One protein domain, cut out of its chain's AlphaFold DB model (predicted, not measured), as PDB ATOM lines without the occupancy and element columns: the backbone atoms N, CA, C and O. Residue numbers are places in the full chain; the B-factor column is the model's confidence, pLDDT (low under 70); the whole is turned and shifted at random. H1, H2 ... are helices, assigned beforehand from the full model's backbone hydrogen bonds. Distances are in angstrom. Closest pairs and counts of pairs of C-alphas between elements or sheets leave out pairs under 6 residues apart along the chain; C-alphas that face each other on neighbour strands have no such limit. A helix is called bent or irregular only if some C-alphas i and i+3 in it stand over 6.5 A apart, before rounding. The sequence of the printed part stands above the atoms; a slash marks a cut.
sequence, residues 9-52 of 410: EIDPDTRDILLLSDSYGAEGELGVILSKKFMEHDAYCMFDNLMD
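This is residues 9 to 52 of the 410 residues of the protein "Rab-GAP TBC domain-containing protein" of Ensete ventricosum (UniProt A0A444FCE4). Start at Glu 9 and go along the printed part: you will see three helices strung one after another in an extended row, with no core, since no helix folds back on another. H1 makes the first part of this thin rod, the short and irregular H2 sits between the other two, and the longest helix, H3, makes the other end. The printed part has 44 residues with three named helices, in the order H1, H2, H3, and no named strand; its class is all helix. It is extended, with a radius of gyration of the C-alphas of 16.7 A, and the C-alphas span 52 by 17 by 12 A.

Look first at H1, residues 12 to 20, and then at H2, residues 25 to 33: they are close but not clearly touching, with 1 pair of C-alphas within 8 A. Their closest C-alphas are those of Leu 19 and Gly 25, 7.8 A apart. Their lines stand at a shallow tilt of 33 degrees, only just short of steep, and they run the same way. Go on to H3, residues 36 to 52; it and H2 meet only through their link. H1 and H3 are apart. In the backbone of H1 every O i to N i+4 pair is within hydrogen-bond range, while in H2 3 of 5 such pairs are and in H3 11 of 13.

Find C-alpha 12 at (291.775, -47.030, 56.844); from there H1 runs to Leu 20, 11.9 A from its first to its last C-alpha. A tight link of 4 residues leads to C-alpha 25 at (280.969, -60.882, 60.146), where H2 begins; it ends at Ile 33, 12.3 A away. H2 is irregular: C-alphas 26 and 29 are 9.3 A apart, against about 5 A in a regular helix. After a tight link of 2 residues, H3 runs 24.8 A from Lys 36 to C-alpha 52 at (274.926, -94.819, 61.587). H3 is irregular too: C-alphas 37 and 40 are 7.6 A apart.

Compare the two ends: the C-alphas of Glu 9 and Met 51, the two farthest apart, are 52.7 A from each other. Residues 9 to 23, of which 12 to 20 belong to H1, stand free, and so do residues 36 to 41 and 43 to 52 of H3. The printed part has no cut, and neither link is long. In the B-factor column the mean pLDDT of the printed part is 79.9; look for values under 70 at residue 9, residues 15 to 16 and residues 18 to 27. H3 has a mean pLDDT of 93.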
ATOM      1  N   GLU A   9     298.285 -48.993  62.477       67.69
ATOM      2  CA  GLU A   9     299.208 -48.584  61.395       67.69
ATOM      3  C   GLU A   9     298.690 -48.927  59.988       67.69
ATOM      4  O   GLU A   9     299.323 -48.578  58.988       67.69
ATOM      5  N   ILE A  10     297.558 -49.626  59.891       70.62
ATOM      6  CA  ILE A  10     296.979 -50.035  58.612       70.62
ATOM      7  C   ILE A  10     296.104 -48.899  58.081       70.62
ATOM      8  O   ILE A  10     295.252 -48.367  58.789       70.62
ATOM      9  N   ASP A  11     296.334 -48.542  56.819       81.56
ATOM     10  CA  ASP A  11     295.533 -47.577  56.069       81.56
ATOM     11  C   ASP A  11     294.019 -47.867  56.223       81.56
ATOM     12  O   ASP A  11     293.611 -49.030  56.124       81.56
ATOM     13  N   PRO A  12     293.183 -46.848  56.498       77.00
ATOM     14  CA  PRO A  12     291.775 -47.030  56.844       77.00
ATOM     15  C   PRO A  12     290.970 -47.763  55.766       77.00
ATOM     16  O   PRO A  12     290.143 -48.601  56.121       77.00
ATOM     17  N   ASP A  13     291.262 -47.539  54.481       74.94
ATOM     18  CA  ASP A  13     290.588 -48.244  53.384       74.94
ATOM     19  C   ASP A  13     290.972 -49.730  53.384       74.94
ATOM     20  O   ASP A  13     290.129 -50.609  53.208       74.94
ATOM     21  N   THR A  14     292.241 -50.034  53.659       74.19
ATOM     22  CA  THR A  14     292.734 -51.415  53.782       74.19
ATOM     23  C   THR A  14     292.137 -52.124  55.002       74.19
ATOM     24  O   THR A  14     291.806 -53.309  54.928       74.19
ATOM     25  N   ARG A  15     291.961 -51.410  56.120       69.94
ATOM     26  CA  ARG A  15     291.331 -51.932  57.341       69.94
ATOM     27  C   ARG A  15     289.846 -52.225  57.129       69.94
ATOM     28  O   ARG A  15     289.376 -53.279  57.550       69.94
ATOM     29  N   ASP A  16     289.134 -51.325  56.456       69.88
ATOM     30  CA  ASP A  16     287.721 -51.507  56.122       69.88
ATOM     31  C   ASP A  16     287.531 -52.644  55.118       69.88
ATOM     32  O   ASP A  16     286.645 -53.466  55.317       69.88
ATOM     33  N   ILE A  17     288.395 -52.776  54.104       72.25
ATOM     34  CA  ILE A  17     288.379 -53.935  53.196       72.25
ATOM     35  C   ILE A  17     288.589 -55.236  53.976       72.25
ATOM     36  O   ILE A  17     287.886 -56.206  53.713       72.25
ATOM     37  N   LEU A  18     289.504 -55.259  54.949       64.88
ATOM     38  CA  LEU A  18     289.795 -56.452  55.746       64.88
ATOM     39  C   LEU A  18     288.611 -56.836  56.653       64.88
ATOM     40  O   LEU A  18     288.242 -58.007  56.702       64.88
ATOM     41  N   LEU A  19     287.954 -55.849  57.274       63.66
ATOM     42  CA  LEU A  19     286.723 -56.020  58.063       63.66
ATOM     43  C   LEU A  19     285.503 -56.403  57.204       63.66
ATOM     44  O   LEU A  19     284.666 -57.185  57.643       63.66
ATOM     45  N   LEU A  20     285.401 -55.875  55.980       63.22
ATOM     46  CA  LEU A  20     284.352 -56.205  55.004       63.22
ATOM     47  C   LEU A  20     284.582 -57.568  54.333       63.22
ATOM     48  O   LEU A  20     283.635 -58.170  53.831       63.22
ATOM     49  N   SER A  21     285.832 -58.038  54.302       60.69
ATOM     50  CA  SER A  21     286.223 -59.354  53.787       60.69
ATOM     51  C   SER A  21     286.165 -60.463  54.833       60.69
ATOM     52  O   SER A  21     286.384 -61.622  54.480       60.69
ATOM     53  N   ASP A  22     285.857 -60.135  56.093       64.75
ATOM     54  CA  ASP A  22     285.529 -61.147  57.088       64.75
ATOM     55  C   ASP A  22     284.207 -61.806  56.685       64.75
ATOM     56  O   ASP A  22     283.108 -61.315  56.960       64.75
ATOM     57  N   SER A  23     284.325 -62.939  55.996       62.41
ATOM     58  CA  SER A  23     283.207 -63.763  55.542       62.41
ATOM     59  C   SER A  23     282.286 -64.214  56.679       62.41
ATOM     60  O   SER A  23     281.190 -64.709  56.410       62.41
ATOM     61  N   TYR A  24     282.703 -64.036  57.934       62.56
ATOM     62  CA  TYR A  24     281.992 -64.476  59.121       62.56
ATOM     63  C   TYR A  24     281.354 -63.325  59.926       62.56
ATOM     64  O   TYR A  24     280.601 -63.581  60.870       62.56
ATOM     65  N   GLY A  25     281.551 -62.068  59.507       66.00
ATOM     66  CA  GLY A  25     280.969 -60.882  60.146       66.00
ATOM     67  C   GLY A  25     281.542 -60.590  61.539       66.00
ATOM     68  O   GLY A  25     282.505 -61.202  61.970       66.00
ATOM     69  N   ALA A  26     280.927 -59.664  62.287       64.88
ATOM     70  CA  ALA A  26     281.443 -59.190  63.585       64.88
ATOM     71  C   ALA A  26     281.638 -60.286  64.659       64.88
ATOM     72  O   ALA A  26     282.328 -60.063  65.650       64.88
ATOM     73  N   GLU A  27     281.016 -61.451  64.472       66.06
ATOM     74  CA  GLU A  27     281.082 -62.598  65.380       66.06
ATOM     75  C   GLU A  27     282.226 -63.575  65.007       66.06
ATOM     76  O   GLU A  27     282.534 -64.494  65.773       66.06
ATOM     77  N   GLY A  28     282.863 -63.390  63.842       75.31
ATOM     78  CA  GLY A  28     283.928 -64.245  63.315       75.31
ATOM     79  C   GLY A  28     283.506 -65.706  63.088       75.31
ATOM     80  O   GLY A  28     282.347 -66.096  63.256       75.31
ATOM     81  N   GLU A  29     284.466 -66.557  62.715       72.12
ATOM     82  CA  GLU A  29     284.247 -67.995  62.462       72.12
ATOM     83  C   GLU A  29     283.568 -68.712  63.637       72.12
ATOM     84  O   GLU A  29     282.651 -69.517  63.459       72.12
ATOM     85  N   LEU A  30     283.989 -68.381  64.858       75.12
ATOM     86  CA  LEU A  30     283.487 -69.006  66.076       75.12
ATOM     87  C   LEU A  30     282.023 -68.637  66.352       75.12
ATOM     88  O   LEU A  30     281.257 -69.477  66.825       75.12
ATOM     89  N   GLY A  31     281.618 -67.411  66.021       76.44
ATOM     90  CA  GLY A  31     280.234 -66.969  66.139       76.44
ATOM     91  C   GLY A  31     279.287 -67.685  65.183       76.44
ATOM     92  O   GLY A  31     278.137 -67.961  65.535       76.44
ATOM     93  N   VAL A  32     279.778 -68.051  63.997       79.25
ATOM     94  CA  VAL A  32     279.032 -68.887  63.049       79.25
ATOM     95  C   VAL A  32     278.924 -70.326  63.560       79.25
ATOM     96  O   VAL A  32     277.821 -70.874  63.558       79.25
ATOM     97  N   ILE A  33     280.018 -70.905  64.069       80.19
ATOM     98  CA  ILE A  33     280.049 -72.277  64.615       80.19
ATOM     99  C   ILE A  33     279.138 -72.430  65.842       80.19
ATOM    100  O   ILE A  33     278.448 -73.434  65.974       80.19
ATOM    101  N   LEU A  34     279.102 -71.440  66.737       83.75
ATOM    102  CA  LEU A  34     278.270 -71.470  67.949       83.75
ATOM    103  C   LEU A  34     276.870 -70.868  67.729       83.75
ATOM    104  O   LEU A  34     276.118 -70.643  68.686       83.75
ATOM    105  N   SER A  35     276.506 -70.571  66.479       85.81
ATOM    106  CA  SER A  35     275.250 -69.900  66.175       85.81
ATOM    107  C   SER A  35     274.054 -70.804  66.451       85.81
ATOM    108  O   SER A  35     273.889 -71.864  65.850       85.81
ATOM    109  N   LYS A  36     273.104 -70.309  67.252       88.94
ATOM    110  CA  LYS A  36     271.819 -70.989  67.512       88.94
ATOM    111  C   LYS A  36     271.024 -71.300  66.238       88.94
ATOM    112  O   LYS A  36     270.152 -72.162  66.268       88.94
ATOM    113  N   LYS A  37     271.317 -70.612  65.126       88.50
ATOM    114  CA  LYS A  37     270.702 -70.856  63.813       88.50
ATOM    115  C   LYS A  37     270.971 -72.272  63.291       88.50
ATOM    116  O   LYS A  37     270.135 -72.793  62.562       88.50
ATOM    117  N   PHE A  38     272.091 -72.883  63.678       87.81
ATOM    118  CA  PHE A  38     272.472 -74.233  63.257       87.81
ATOM    119  C   PHE A  38     272.144 -75.310  64.297       87.81
ATOM    120  O   PHE A  38     272.412 -76.477  64.055       87.81
ATOM    121  N   MET A  39     271.470 -74.971  65.403       91.62
ATOM    122  CA  MET A  39     271.169 -75.926  66.479       91.62
ATOM    123  C   MET A  39     270.416 -77.177  65.990       91.62
ATOM    124  O   MET A  39     270.729 -78.285  66.414       91.62
ATOM    125  N   GLU A  40     269.436 -77.023  65.093       94.31
ATOM    126  CA  GLU A  40     268.706 -78.166  64.518       94.31
ATOM    127  C   GLU A  40     269.590 -79.010  63.594       94.31
ATOM    128  O   GLU A  40     269.499 -80.237  63.602       94.31
ATOM    129  N   HIS A  41     270.457 -78.354  62.823       93.81
ATOM    130  CA  HIS A  41     271.409 -79.014  61.939       93.81
ATOM    131  C   HIS A  41     272.433 -79.820  62.749       93.81
ATOM    132  O   HIS A  41     272.625 -81.003  62.482       93.81
ATOM    133  N   ASP A  42     273.018 -79.226  63.787       93.25
ATOM    134  CA  ASP A  42     273.998 -79.884  64.652       93.25
ATOM    135  C   ASP A  42     273.370 -81.056  65.404       93.25
ATOM    136  O   ASP A  42     273.933 -82.151  65.431       93.25
ATOM    137  N   ALA A  43     272.159 -80.868  65.941       95.44
ATOM    138  CA  ALA A  43     271.406 -81.943  66.577       95.44
ATOM    139  C   ALA A  43     271.129 -83.096  65.601       95.44
ATOM    140  O   ALA A  43     271.295 -84.262  65.968       95.44
ATOM    141  N   TYR A  44     270.750 -82.786  64.355       96.44
ATOM    142  CA  TYR A  44     270.568 -83.792  63.312       96.44
ATOM    143  C   TYR A  44     271.877 -84.521  63.001       96.44
ATOM    144  O   TYR A  44     271.890 -85.747  63.026       96.44
ATOM    145  N   CYS A  45     272.986 -83.809  62.785       95.19
ATOM    146  CA  CYS A  45     274.286 -84.418  62.503       95.19
ATOM    147  C   CYS A  45     274.786 -85.291  63.661       95.19
ATOM    148  O   CYS A  45     275.317 -86.378  63.431       95.19
ATOM    149  N   MET A  46     274.618 -84.856  64.912       94.06
ATOM    150  CA  MET A  46     274.969 -85.657  66.090       94.06
ATOM    151  C   MET A  46     274.117 -86.926  66.175       94.06
ATOM    152  O   MET A  46     274.644 -88.012  66.426       94.06
ATOM    153  N   PHE A  47     272.810 -86.800  65.940       95.56
ATOM    154  CA  PHE A  47     271.891 -87.932  65.936       95.56
ATOM    155  C   PHE A  47     272.192 -88.912  64.796       95.56
ATOM    156  O   PHE A  47     272.278 -90.112  65.039       95.56
ATOM    157  N   ASP A  48     272.406 -88.423  63.577       95.81
ATOM    158  CA  ASP A  48     272.710 -89.240  62.401       95.81
ATOM    159  C   ASP A  48     274.012 -90.032  62.595       95.81
ATOM    160  O   ASP A  48     274.030 -91.254  62.452       95.81
ATOM    161  N   ASN A  49     275.063 -89.370  63.095       94.56
ATOM    162  CA  ASN A  49     276.321 -90.023  63.459       94.56
ATOM    163  C   ASN A  49     276.155 -91.085  64.557       94.56
ATOM    164  O   ASN A  49     276.852 -92.100  64.544       94.56
ATOM    165  N   LEU A  50     275.245 -90.887  65.513       95.00
ATOM    166  CA  LEU A  50     274.931 -91.892  66.533       95.00
ATOM    167  C   LEU A  50     274.154 -93.084  65.943       95.00
ATOM    168  O   LEU A  50     274.373 -94.236  66.336       95.00
ATOM    169  N   MET A  51     273.250 -92.816  64.999       94.94
ATOM    170  CA  MET A  51     272.422 -93.829  64.349       94.94
ATOM    171  C   MET A  51     273.227 -94.716  63.399       94.94
ATOM    172  O   MET A  51     273.115 -95.942  63.502       94.94
ATOM    173  N   ASP A  52     274.054 -94.119  62.542       93.69
ATOM    174  CA  ASP A  52     274.926 -94.819  61.587       93.69
ATOM    175  C   ASP A  52     276.263 -95.266  62.212       93.69
ATOM    176  O   ASP A  52     276.974 -96.123  61.692       93.69
TER     177      ASP A  52